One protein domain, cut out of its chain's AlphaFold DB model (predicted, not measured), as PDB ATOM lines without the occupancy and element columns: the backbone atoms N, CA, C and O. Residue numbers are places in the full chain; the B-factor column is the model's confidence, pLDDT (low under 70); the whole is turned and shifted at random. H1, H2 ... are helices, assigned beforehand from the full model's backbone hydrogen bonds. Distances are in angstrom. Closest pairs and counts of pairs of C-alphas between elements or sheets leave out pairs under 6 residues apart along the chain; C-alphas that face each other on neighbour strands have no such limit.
ATOM      1  N   ALA A  10      -6.327 -31.917 -42.378       58.06
ATOM      2  CA  ALA A  10      -5.318 -31.187 -41.614       58.06
ATOM      3  C   ALA A  10      -3.893 -31.400 -42.157       58.06
ATOM      4  O   ALA A  10      -3.134 -30.442 -42.237       58.06
ATOM      5  N   VAL A  11      -3.564 -32.620 -42.593       64.38
ATOM      6  CA  VAL A  11      -2.286 -32.944 -43.251       64.38
ATOM      7  C   VAL A  11      -2.204 -32.245 -44.605       64.38
ATOM      8  O   VAL A  11      -1.205 -31.615 -44.910       64.38
ATOM      9  N   ILE A  12      -3.298 -32.241 -45.374       73.44
ATOM     10  CA  ILE A  12      -3.356 -31.523 -46.657       73.44
ATOM     11  C   ILE A  12      -3.107 -30.026 -46.455       73.44
ATOM     12  O   ILE A  12      -2.365 -29.416 -47.216       73.44
ATOM     13  N   LEU A  13      -3.727 -29.418 -45.440       72.94
ATOM     14  CA  LEU A  13      -3.564 -27.989 -45.181       72.94
ATOM     15  C   LEU A  13      -2.151 -27.649 -44.690       72.94
ATOM     16  O   LEU A  13      -1.615 -26.610 -45.064       72.94
ATOM     17  N   HIS A  14      -1.559 -28.530 -43.884       70.81
ATOM     18  CA  HIS A  14      -0.175 -28.429 -43.435       70.81
ATOM     19  C   HIS A  14       0.811 -28.510 -44.609       70.81
ATOM     20  O   HIS A  14       1.648 -27.625 -44.760       70.81
ATOM     21  N   ASP A  15       0.660 -29.507 -45.478       76.56
ATOM     22  CA  ASP A  15       1.558 -29.719 -46.615       76.56
ATOM     23  C   ASP A  15       1.442 -28.576 -47.631       76.56
ATOM     24  O   ASP A  15       2.449 -28.038 -48.080       76.56
ATOM     25  N   VAL A  16       0.219 -28.107 -47.909       81.00
ATOM     26  CA  VAL A  16      -0.010 -26.928 -48.762       81.00
ATOM     27  C   VAL A  16       0.626 -25.669 -48.167       81.00
ATOM     28  O   VAL A  16       1.144 -24.840 -48.915       81.00
ATOM     29  N   ALA A  17       0.589 -25.497 -46.842       79.31
ATOM     30  CA  ALA A  17       1.244 -24.368 -46.189       79.31
ATOM     31  C   ALA A  17       2.771 -24.467 -46.311       79.31
ATOM     32  O   ALA A  17       3.397 -23.481 -46.691       79.31
ATOM     33  N   LYS A  18       3.346 -25.652 -46.070       77.94
ATOM     34  CA  LYS A  18       4.785 -25.927 -46.209       77.94
ATOM     35  C   LYS A  18       5.271 -25.672 -47.636       77.94
ATOM     36  O   LYS A  18       6.240 -24.945 -47.820       77.94
ATOM     37  N   ASP A  19       4.546 -26.164 -48.636       83.81
ATOM     38  CA  ASP A  19       4.859 -25.950 -50.053       83.81
ATOM     39  C   ASP A  19       4.717 -24.478 -50.475       83.81
ATOM     40  O   ASP A  19       5.397 -24.009 -51.388       83.81
ATOM     41  N   ALA A  20       3.824 -23.721 -49.830       82.69
ATOM     42  CA  ALA A  20       3.648 -22.304 -50.124       82.69
ATOM     43  C   ALA A  20       4.785 -21.434 -49.565       82.69
ATOM     44  O   ALA A  20       5.116 -20.426 -50.199       82.69
ATOM     45  N   VAL A  21       5.349 -21.796 -48.403       80.75
ATOM     46  CA  VAL A  21       6.357 -20.994 -47.679       80.75
ATOM     47  C   VAL A  21       7.793 -21.500 -47.805       80.75
ATOM     48  O   VAL A  21       8.705 -20.716 -47.571       80.75
ATOM     49  N   GLY A  22       8.004 -22.768 -48.157       76.56
ATOM     50  CA  GLY A  22       9.336 -23.351 -48.322       76.56
ATOM     51  C   GLY A  22      10.068 -22.870 -49.579       76.56
ATOM     52  O   GLY A  22       9.495 -22.183 -50.427       76.56
ATOM     53  N   ASP A  23      11.335 -23.274 -49.706       76.75
ATOM     54  CA  ASP A  23      12.205 -22.948 -50.844       76.75
ATOM     55  C   ASP A  23      11.536 -23.280 -52.190       76.75
ATOM     56  O   ASP A  23      11.112 -24.409 -52.450       76.75
ATOM     57  N   GLY A  24      11.453 -22.285 -53.074       77.56
ATOM     58  CA  GLY A  24      10.781 -22.379 -54.370       77.56
ATOM     59  C   GLY A  24       9.250 -22.296 -54.317       77.56
ATOM     60  O   GLY A  24       8.608 -22.391 -55.368       77.56
ATOM     61  N   GLY A  25       8.657 -22.096 -53.137       83.56
ATOM     62  CA  GLY A  25       7.229 -21.862 -52.924       83.56
ATOM     63  C   GLY A  25       6.755 -20.493 -53.423       83.56
ATOM     64  O   GLY A  25       7.539 -19.651 -53.864       83.56
ATOM     65  N   ILE A  26       5.443 -20.236 -53.392       85.50
ATOM     66  CA  ILE A  26       4.887 -18.950 -53.860       85.50
ATOM     67  C   ILE A  26       5.418 -17.778 -53.030       85.50
ATOM     68  O   ILE A  26       5.716 -16.733 -53.603       85.50
ATOM     69  N   VAL A  27       5.529 -17.931 -51.709       82.25
ATOM     70  CA  VAL A  27       6.029 -16.858 -50.841       82.25
ATOM     71  C   VAL A  27       7.496 -16.577 -51.148       82.25
ATOM     72  O   VAL A  27       7.833 -15.423 -51.403       82.25
ATOM     73  N   ASP A  28       8.331 -17.613 -51.238       79.12
ATOM     74  CA  ASP A  28       9.742 -17.476 -51.609       79.12
ATOM     75  C   ASP A  28       9.907 -16.812 -52.992       79.12
ATOM     76  O   ASP A  28      10.562 -15.781 -53.126       79.12
ATOM     77  N   ASN A  29       9.187 -17.282 -54.016       83.69
ATOM     78  CA  ASN A  29       9.238 -16.703 -55.367       83.69
ATOM     79  C   ASN A  29       8.721 -15.259 -55.463       83.69
ATOM     80  O   ASN A  29       9.062 -14.537 -56.401       83.69
ATOM     81  N   LEU A  30       7.832 -14.832 -54.564       81.75
ATOM     82  CA  LEU A  30       7.349 -13.453 -54.544       81.75
ATOM     83  C   LEU A  30       8.348 -12.519 -53.864       81.75
ATOM     84  O   LEU A  30       8.470 -11.368 -54.292       81.75
ATOM     85  N   LEU A  31       9.015 -13.009 -52.818       77.62
ATOM     86  CA  LEU A  31       9.778 -12.211 -51.867       77.62
ATOM     87  C   LEU A  31      11.295 -12.269 -52.074       77.62
ATOM     88  O   LEU A  31      11.989 -11.373 -51.595       77.62
ATOM     89  N   ASN A  32      11.810 -13.257 -52.805       74.69
ATOM     90  CA  ASN A  32      13.233 -13.333 -53.099       74.69
ATOM     91  C   ASN A  32      13.713 -12.166 -53.984       74.69
ATOM     92  O   ASN A  32      12.943 -11.374 -54.533       74.69
ATOM     93  N   ASP A  33      15.027 -12.060 -54.117       68.88
ATOM     94  CA  ASP A  33      15.754 -11.018 -54.840       68.88
ATOM     95  C   ASP A  33      15.487 -11.012 -56.359       68.88
ATOM     96  O   ASP A  33      15.801 -10.034 -57.039       68.88
ATOM     97  N   GLN A  34      14.861 -12.070 -56.886       72.75
ATOM     98  CA  GLN A  34      14.382 -12.176 -58.269       72.75
ATOM     99  C   GLN A  34      12.843 -12.124 -58.372       72.75
ATOM    100  O   GLN A  34      12.284 -12.262 -59.464       72.75
ATOM    101  N   GLY A  35      12.156 -11.950 -57.242       72.19
ATOM    102  CA  GLY A  35      10.719 -12.088 -57.098       72.19
ATOM    103  C   GLY A  35       9.942 -10.845 -57.507       72.19
ATOM    104  O   GLY A  35      10.478  -9.749 -57.658       72.19
ATOM    105  N   THR A  36       8.629 -11.009 -57.689       69.06
ATOM    106  CA  THR A  36       7.764  -9.935 -58.225       69.06
ATOM    107  C   THR A  36       7.656  -8.739 -57.276       69.06
ATOM    108  O   THR A  36       7.509  -7.606 -57.732       69.06
ATOM    109  N   ILE A  37       7.699  -8.983 -55.961       71.31
ATOM    110  CA  ILE A  37       7.725  -7.917 -54.954       71.31
ATOM    111  C   ILE A  37       9.157  -7.417 -54.769       71.31
ATOM    112  O   ILE A  37       9.322  -6.222 -54.545       71.31
ATOM    113  N   GLY A  38      10.154  -8.296 -54.930       55.56
ATOM    114  CA  GLY A  38      11.574  -7.957 -54.910       55.56
ATOM    115  C   GLY A  38      11.937  -7.204 -53.638       55.56
ATOM    116  O   GLY A  38      11.994  -5.973 -53.637       55.56
ATOM    117  N   ILE A  39      12.142  -7.925 -52.535       64.06
ATOM    118  CA  ILE A  39      12.543  -7.272 -51.291       64.06
ATOM    119  C   ILE A  39      13.971  -6.748 -51.476       64.06
ATOM    120  O   ILE A  39      14.882  -7.492 -51.837       64.06
ATOM    121  N   GLU A  40      14.163  -5.447 -51.253       65.19
ATOM    122  CA  GLU A  40      15.500  -4.856 -51.208       65.19
ATOM    123  C   GLU A  40      16.310  -5.620 -50.146       65.19
ATOM    124  O   GLU A  40      15.792  -5.789 -49.043       65.19
ATOM    125  N   PRO A  41      17.516  -6.140 -50.446       62.97
ATOM    126  CA  PRO A  41      18.186  -7.112 -49.580       62.97
ATOM    127  C   PRO A  41      18.279  -6.677 -48.114       62.97
ATOM    128  O   PRO A  41      18.123  -7.512 -47.229       62.97
ATOM    129  N   SER A  42      18.406  -5.367 -47.849       66.56
ATOM    130  CA  SER A  42      18.484  -4.847 -46.482       66.56
ATOM    131  C   SER A  42      17.191  -4.986 -45.677       66.56
ATOM    132  O   SER A  42      17.230  -4.936 -44.455       66.56
ATOM    133  N   LEU A  43      16.043  -5.184 -46.333       66.75
ATOM    134  CA  LEU A  43      14.750  -5.448 -45.700       66.75
ATOM    135  C   LEU A  43      14.514  -6.939 -45.422       66.75
ATOM    136  O   LEU A  43      13.582  -7.244 -44.689       66.75
ATOM    137  N   ASN A  44      15.310  -7.852 -45.986       67.38
ATOM    138  CA  ASN A  44      15.277  -9.280 -45.639       67.38
ATOM    139  C   ASN A  44      16.460  -9.680 -44.734       67.38
ATOM    140  O   ASN A  44      16.642 -10.857 -44.426       67.38
ATOM    141  N   ASP A  45      17.268  -8.705 -44.305       71.94
ATOM    142  CA  ASP A  45      18.386  -8.932 -43.396       71.94
ATOM    143  C   ASP A  45      17.889  -9.285 -41.977       71.94
ATOM    144  O   ASP A  45      16.877  -8.730 -41.517       71.94
ATOM    145  N   PRO A  46      18.613 -10.149 -41.239       68.94
ATOM    146  CA  PRO A  46      18.316 -10.451 -39.839       68.94
ATOM    147  C   PRO A  46      18.222  -9.184 -38.974       68.94
ATOM    148  O   PRO A  46      19.093  -8.312 -39.042       68.94
ATOM    149  N   GLY A  47      17.192  -9.083 -38.127       69.81
ATOM    150  CA  GLY A  47      16.933  -7.914 -37.279       69.81
ATOM    151  C   GLY A  47      16.086  -6.820 -37.936       69.81
ATOM    152  O   GLY A  47      15.831  -5.781 -37.320       69.81
ATOM    153  N   THR A  48      15.639  -7.026 -39.176       80.38
ATOM    154  CA  THR A  48      14.531  -6.264 -39.759       80.38
ATOM    155  C   THR A  48      13.214  -6.985 -39.524       80.38
ATOM    156  O   THR A  48      13.177  -8.203 -39.426       80.38
ATOM    157  N   VAL A  49      12.099  -6.247 -39.489       80.81
ATOM    158  CA  VAL A  49      10.771  -6.846 -39.253       80.81
ATOM    159  C   VAL A  49      10.465  -7.967 -40.246       80.81
ATOM    160  O   VAL A  49       9.850  -8.955 -39.874       80.81
ATOM    161  N   LEU A  50      10.866  -7.809 -41.506       77.62
ATOM    162  CA  LEU A  50      10.568  -8.786 -42.542       77.62
ATOM    163  C   LEU A  50      11.552  -9.963 -42.493       77.62
ATOM    164  O   LEU A  50      11.080 -11.094 -42.462       77.62
ATOM    165  N   GLY A  51      12.857  -9.725 -42.314       76.94
ATOM    166  CA  GLY A  51      13.829 -10.793 -42.041       76.94
ATOM    167  C   GLY A  51      13.496 -11.622 -40.789       76.94
ATOM    168  O   GLY A  51      13.598 -12.843 -40.819       76.94
ATOM    169  N   ASP A  52      12.993 -10.994 -39.725       83.94
ATOM    170  CA  ASP A  52      12.563 -11.678 -38.496       83.94
ATOM    171  C   ASP A  52      11.256 -12.479 -38.683       83.94
ATOM    172  O   ASP A  52      10.940 -13.355 -37.878       83.94
ATOM    173  N   ILE A  53      10.469 -12.199 -39.729       82.19
ATOM    174  CA  ILE A  53       9.240 -12.941 -40.053       82.19
ATOM    175  C   ILE A  53       9.529 -14.082 -41.034       82.19
ATOM    176  O   ILE A  53       9.037 -15.189 -40.815       82.19
ATOM    177  N   THR A  54      10.277 -13.818 -42.110       78.06
ATOM    178  CA  THR A  54      10.442 -14.734 -43.256       78.06
ATOM    179  C   THR A  54      11.806 -15.408 -43.337       78.06
ATOM    180  O   THR A  54      11.958 -16.347 -44.113       78.06
ATOM    181  N   GLY A  55      12.807 -14.921 -42.606       74.69
ATOM    182  CA  GLY A  55      14.162 -15.456 -42.652       74.69
ATOM    183  C   GLY A  55      14.328 -16.778 -41.890       74.69
ATOM    184  O   GLY A  55      13.416 -17.216 -41.183       74.69
ATOM    185  N   PRO A  56      15.514 -17.405 -41.994       74.31
ATOM    186  CA  PRO A  56      15.871 -18.573 -41.193       74.31
ATOM    187  C   PRO A  56      15.764 -18.260 -39.696       74.31
ATOM    188  O   PRO A  56      16.298 -17.246 -39.245       74.31
ATOM    189  N   SER A  57      15.092 -19.124 -38.930       79.25
ATOM    190  CA  SER A  57      14.737 -18.884 -37.520       79.25
ATOM    191  C   SER A  57      13.859 -17.642 -37.286       79.25
ATOM    192  O   SER A  57      13.829 -17.092 -36.185       79.25
ATOM    193  N   GLY A  58      13.175 -17.166 -38.328       81.81
ATOM    194  CA  GLY A  58      12.115 -16.175 -38.223       81.81
ATOM    195  C   GLY A  58      10.793 -16.811 -37.793       81.81
ATOM    196  O   GLY A  58      10.651 -18.030 -37.741       81.81
ATOM    197  N   VAL A  59       9.783 -15.985 -37.525       85.69
ATOM    198  CA  VAL A  59       8.488 -16.444 -36.985       85.69
ATOM    199  C   VAL A  59       7.826 -17.522 -37.849       85.69
ATOM    200  O   VAL A  59       7.240 -18.454 -37.305       85.69
ATOM    201  N   ILE A  60       7.876 -17.400 -39.180       83.94
ATOM    202  CA  ILE A  60       7.270 -18.391 -40.083       83.94
ATOM    203  C   ILE A  60       8.065 -19.700 -40.055       83.94
ATOM    204  O   ILE A  60       7.459 -20.765 -39.973       83.94
ATOM    205  N   ASP A  61       9.396 -19.625 -40.072       82.19
ATOM    206  CA  ASP A  61      10.261 -20.803 -39.985       82.19
ATOM    207  C   ASP A  61      10.042 -21.543 -38.652       82.19
ATOM    208  O   ASP A  61       9.751 -22.737 -38.640       82.19
ATOM    209  N   ASP A  62      10.020 -20.819 -37.531       85.31
ATOM    210  CA  ASP A  62       9.726 -21.366 -36.199       85.31
ATOM    211  C   ASP A  62       8.342 -22.022 -36.104       85.31
ATOM    212  O   ASP A  62       8.139 -22.970 -35.343       85.31
ATOM    213  N   LEU A  63       7.370 -21.521 -36.867       83.50
ATOM    214  CA  LEU A  63       5.998 -22.015 -36.841       83.50
ATOM    215  C   LEU A  63       5.813 -23.305 -37.656       83.50
ATOM    216  O   LEU A  63       4.937 -24.107 -37.323       83.50
ATOM    217  N   PHE A  64       6.627 -23.527 -38.691       81.06
ATOM    218  CA  PHE A  64       6.468 -24.643 -39.636       81.06
ATOM    219  C   PHE A  64       7.668 -25.596 -39.717       81.06
ATOM    220  O   PHE A  64       7.629 -26.561 -40.489       81.06
ATOM    221  N   ASN A  65       8.723 -25.373 -38.932       83.81
ATOM    222  CA  ASN A  65       9.834 -26.314 -38.842       83.81
ATOM    223  C   ASN A  65       9.419 -27.649 -38.188       83.81
ATOM    224  O   ASN A  65       8.339 -27.794 -37.618       83.81
ATOM    225  N   ALA A  66      10.291 -28.653 -38.296       79.94
ATOM    226  CA  ALA A  66      10.010 -30.016 -37.835       79.94
ATOM    227  C   ALA A  66       9.857 -30.149 -36.307       79.94
ATOM    228  O   ALA A  66       9.269 -31.118 -35.837       79.94
ATOM    229  N   ASP A  67      10.373 -29.184 -35.546       84.50
ATOM    230  CA  ASP A  67      10.277 -29.150 -34.087       84.50
ATOM    231  C   ASP A  67       9.187 -28.167 -33.614       84.50
ATOM    232  O   ASP A  67       9.100 -27.841 -32.424       84.50
ATOM    233  N   SER A  68       8.351 -27.669 -34.535       86.44
ATOM    234  CA  SER A  68       7.385 -26.628 -34.223       86.44
ATOM    235  C   SER A  68       6.217 -27.172 -33.398       86.44
ATOM    236  O   SER A  68       5.827 -28.340 -33.517       86.44
ATOM    237  N   PRO A  69       5.559 -26.316 -32.594       84.00
ATOM    238  CA  PRO A  69       4.332 -26.698 -31.906       84.00
ATOM    239  C   PRO A  69       3.225 -27.164 -32.863       84.00
ATOM    240  O   PRO A  69       2.395 -27.981 -32.469       84.00
ATOM    241  N   ILE A  70       3.193 -26.657 -34.102       85.88
ATOM    242  CA  ILE A  70       2.216 -27.089 -35.109       85.88
ATOM    243  C   ILE A  70       2.526 -28.506 -35.578       85.88
ATOM    244  O   ILE A  70       1.600 -29.310 -35.643       85.88
ATOM    245  N   GLU A  71       3.789 -28.829 -35.860       84.62
ATOM    246  CA  GLU A  71       4.190 -30.183 -36.250       84.62
ATOM    247  C   GLU A  71       3.912 -31.175 -35.109       84.62
ATOM    248  O   GLU A  71       3.341 -32.238 -35.342       84.62
ATOM    249  N   ALA A  72       4.183 -30.794 -33.855       85.00
ATOM    250  CA  ALA A  72       3.850 -31.611 -32.687       85.00
ATOM    251  C   ALA A  72       2.336 -31.871 -32.561       85.00
ATOM    252  O   ALA A  72       1.911 -33.007 -32.358       85.00
ATOM    253  N   ILE A  73       1.501 -30.839 -32.736       87.25
ATOM    254  CA  ILE A  73       0.037 -30.990 -32.722       87.25
ATOM    255  C   ILE A  73      -0.440 -31.835 -33.904       87.25
ATOM    256  O   ILE A  73      -1.340 -32.659 -33.742       87.25
ATOM    257  N   ALA A  74       0.131 -31.641 -35.094       86.44
ATOM    258  CA  ALA A  74      -0.193 -32.443 -36.265       86.44
ATOM    259  C   ALA A  74       0.142 -33.918 -36.003       86.44
ATOM    260  O   ALA A  74      -0.701 -34.786 -36.217       86.44
ATOM    261  N   HIS A  75       1.311 -34.204 -35.437       87.38
ATOM    262  CA  HIS A  75       1.700 -35.556 -35.061       87.38
ATOM    263  C   HIS A  75       0.745 -36.166 -34.020       87.38
ATOM    264  O   HIS A  75       0.204 -37.249 -34.242       87.38
ATOM    265  N   ASP A  76       0.461 -35.458 -32.926       90.12
ATOM    266  CA  ASP A  76      -0.400 -35.957 -31.846       90.12
ATOM    267  C   ASP A  76      -1.868 -36.116 -32.263       90.12
ATOM    268  O   ASP A  76      -2.597 -36.939 -31.703       90.12
ATOM    269  N   LEU A  77      -2.337 -35.327 -33.231       88.88
ATOM    270  CA  LEU A  77      -3.723 -35.369 -33.678       88.88
ATOM    271  C   LEU A  77      -3.929 -36.349 -34.831       88.88
ATOM    272  O   LEU A  77      -4.867 -37.140 -34.775       88.88
ATOM    273  N   VAL A  78      -3.098 -36.282 -35.873       85.94
ATOM    274  CA  VAL A  78      -3.299 -36.994 -37.151       85.94
ATOM    275  C   VAL A  78      -2.151 -37.919 -37.543       85.94
ATOM    276  O   VAL A  78      -2.316 -38.685 -38.489       85.94
ATOM    277  N   GLY A  79      -1.011 -37.861 -36.854       83.38
ATOM    278  CA  GLY A  79       0.096 -38.788 -37.067       83.38
ATOM    279  C   GLY A  79      -0.208 -40.207 -36.564       83.38
ATOM    280  O   GLY A  79      -1.218 -40.426 -35.889       83.38
ATOM    281  N   PRO A  80       0.662 -41.187 -36.873       83.88
ATOM    282  CA  PRO A  80       0.509 -42.563 -36.407       83.88
ATOM    283  C   PRO A  80       0.415 -42.644 -34.878       83.88
ATOM    284  O   PRO A  80       1.286 -42.144 -34.167       83.88
ATOM    285  N   GLY A  81      -0.635 -43.285 -34.367       80.50
ATOM    286  CA  GLY A  81      -0.905 -43.355 -32.928       80.50
ATOM    287  C   GLY A  81      -1.426 -42.049 -32.313       80.50
ATOM    288  O   GLY A  81      -1.606 -41.982 -31.094       80.50
ATOM    289  N   GLY A  82      -1.690 -41.028 -33.132       87.31
ATOM    290  CA  GLY A  82      -2.364 -39.796 -32.742       87.31
ATOM    291  C   GLY A  82      -3.857 -40.003 -32.474       87.31
ATOM    292  O   GLY A  82      -4.431 -41.059 -32.739       87.31
ATOM    293  N   ALA A  83      -4.527 -38.996 -31.918       87.19
ATOM    294  CA  ALA A  83      -5.905 -39.132 -31.444       87.19
ATOM    295  C   ALA A  83      -6.905 -39.517 -32.554       87.19
ATOM    296  O   ALA A  83      -7.750 -40.384 -32.335       87.19
ATOM    297  N   ILE A  84      -6.818 -38.898 -33.736       85.88
ATOM    298  CA  ILE A  84      -7.689 -39.222 -34.878       85.88
ATOM    299  C   ILE A  84      -7.311 -40.579 -35.466       85.88
ATOM    300  O   ILE A  84      -8.206 -41.362 -35.768       85.88
ATOM    301  N   ASP A  85      -6.016 -40.875 -35.577       84.06
ATOM    302  CA  ASP A  85      -5.519 -42.165 -36.060       84.06
ATOM    303  C   ASP A  85      -6.045 -43.319 -35.188       84.06
ATOM    304  O   ASP A  85      -6.660 -44.257 -35.690       84.06
ATOM    305  N   ASN A  86      -5.969 -43.179 -33.862       83.19
ATOM    306  CA  ASN A  86      -6.517 -44.146 -32.906       83.19
ATOM    307  C   ASN A  86      -8.052 -44.251 -32.942       83.19
ATOM    308  O   ASN A  86      -8.605 -45.292 -32.590       83.19
ATOM    309  N   LEU A  87      -8.768 -43.181 -33.299       82.75
ATOM    310  CA  LEU A  87     -10.227 -43.221 -33.451       82.75
ATOM    311  C   LEU A  87     -10.657 -43.864 -34.775       82.75
ATOM    312  O   LEU A  87     -11.748 -44.430 -34.835       82.75
ATOM    313  N   ALA A  88      -9.841 -43.747 -35.822       80.56
ATOM    314  CA  ALA A  88     -10.160 -44.209 -37.169       80.56
ATOM    315  C   ALA A  88      -9.658 -45.629 -37.471       80.56
ATOM    316  O   ALA A  88     -10.291 -46.329 -38.258       80.56
ATOM    317  N   ASN A  89      -8.546 -46.057 -36.865       73.62
ATOM    318  CA  ASN A  89      -7.937 -47.359 -37.132       73.62
ATOM    319  C   ASN A  89      -8.502 -48.481 -36.250       73.62
ATOM    320  O   ASN A  89      -8.985 -48.251 -35.140       73.62
ATOM    321  N   ASP A  90      -8.419 -49.715 -36.762       65.94
ATOM    322  CA  ASP A  90      -8.883 -50.966 -36.125       65.94
ATOM    323  C   ASP A  90      -8.098 -51.346 -34.864       65.94
ATOM    324  O   ASP A  90      -8.565 -52.169 -34.075       65.94
TER     325      ASP A  90
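This is residues 10 to 90 of the 120 residues of an uncharacterized protein of Enterovirga rhinocerotis (UniProt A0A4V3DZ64). The model looks like a long, narrow U made of two rows of helices that run opposite ways: H1 and H2 follow each other end to end in the shorter row, and H3, H4, H5 and H6 follow each other end to end in the longer one. The long link of residues 32 to 50 joins the rows at one end, the rows come together where the first residues of H1 meet H5, and H6 carries the longer row on past H1. The 81 printed residues hold six named helices, H1 to H6 in that order along the chain, and no named strand, and the class is all helix. The whole is loose, with a radius of gyration of the C-alphas of 16.0 A, and the C-alphas span 54 by 23 by 13 A along their three main axes.

H1, residues 10 to 21, is the longest helix by residues, and it begins with C-alpha 10 at (-5.318, -31.187, -41.614) and measures 16.6 A from first to last C-alpha. H2, residues 26 to 31, measures 8.6 A and ends with C-alpha 31 at (9.778, -12.211, -51.867). Residues 32 to 50 hold no named element. H3, residues 51 to 54, measures 5.3 A, and H4, residues 59 to 64, measures 8.9 A. H5, residues 69 to 78, measures 13.8 A. H6, residues 83 to 88, measures 8.8 A and ends with C-alpha 88 at (-10.160, -44.209, -37.169).

H1 and H2 touch only at the corner by their tight link, H1 with residues 19 to 21 alone; the closest C-alphas are those of Ala 20 and Ile 26, 5.2 A apart. They run the same way at a shallow tilt of 29 degrees. After the long link, H2 and H3 are apart. H3 and H4 touch only at the corner, with the C-alphas of Ile 53 and Val 59 closest at 4.7 A. H4 and H5 touch only at the corner, with the C-alphas of Leu 63 and Ile 70 closest at 6.6 A, and they run the same way at a shallow tilt of 21 degrees. H5 and H6 touch only at the corner too, with the C-alphas of Leu 77 and Ala 83 closest at 4.9 A, and they run the same way at a shallow tilt of 24 degrees. H1 touches H5 with residues 10 to 11 alone, and the closest C-alphas are those of Val 11 and Ala 74, 7.3 A apart. These two helices run opposite ways at a shallow tilt of 32 degrees. H1 and H4 are close but not clearly touching, with the C-alphas of Lys 18 and Phe 64 closest at 6.9 A, and they run opposite ways at a steep tilt of 43 degrees. Among the pairs that are apart are H2 and H4, H1 and H3, and H1 and H6. In H1, H2, H4, H5 and H6 every O i to N i+4 pair is within hydrogen-bond range. H3, with four residues, is too short for such a pair, and its one O i to N i+3 pair is not within range.

The outline is a rod, but only just, and the two C-alphas farthest apart are those of Ser 42 and Asp 90, at 54.6 A. The first and last printed C-alphas, those of Ala 10 and Asp 90, are 20.8 A apart. The printed part runs from residue 10 to residue 90 and has no cut. The link from H2 to H3, 19 residues, is long, and the other four links are tight. The mean pLDDT of the printed part is 78.3, and 14 residues are under 70: residues 10 to 11, 33, 36, 38 to 44, 46 to 47 and 90.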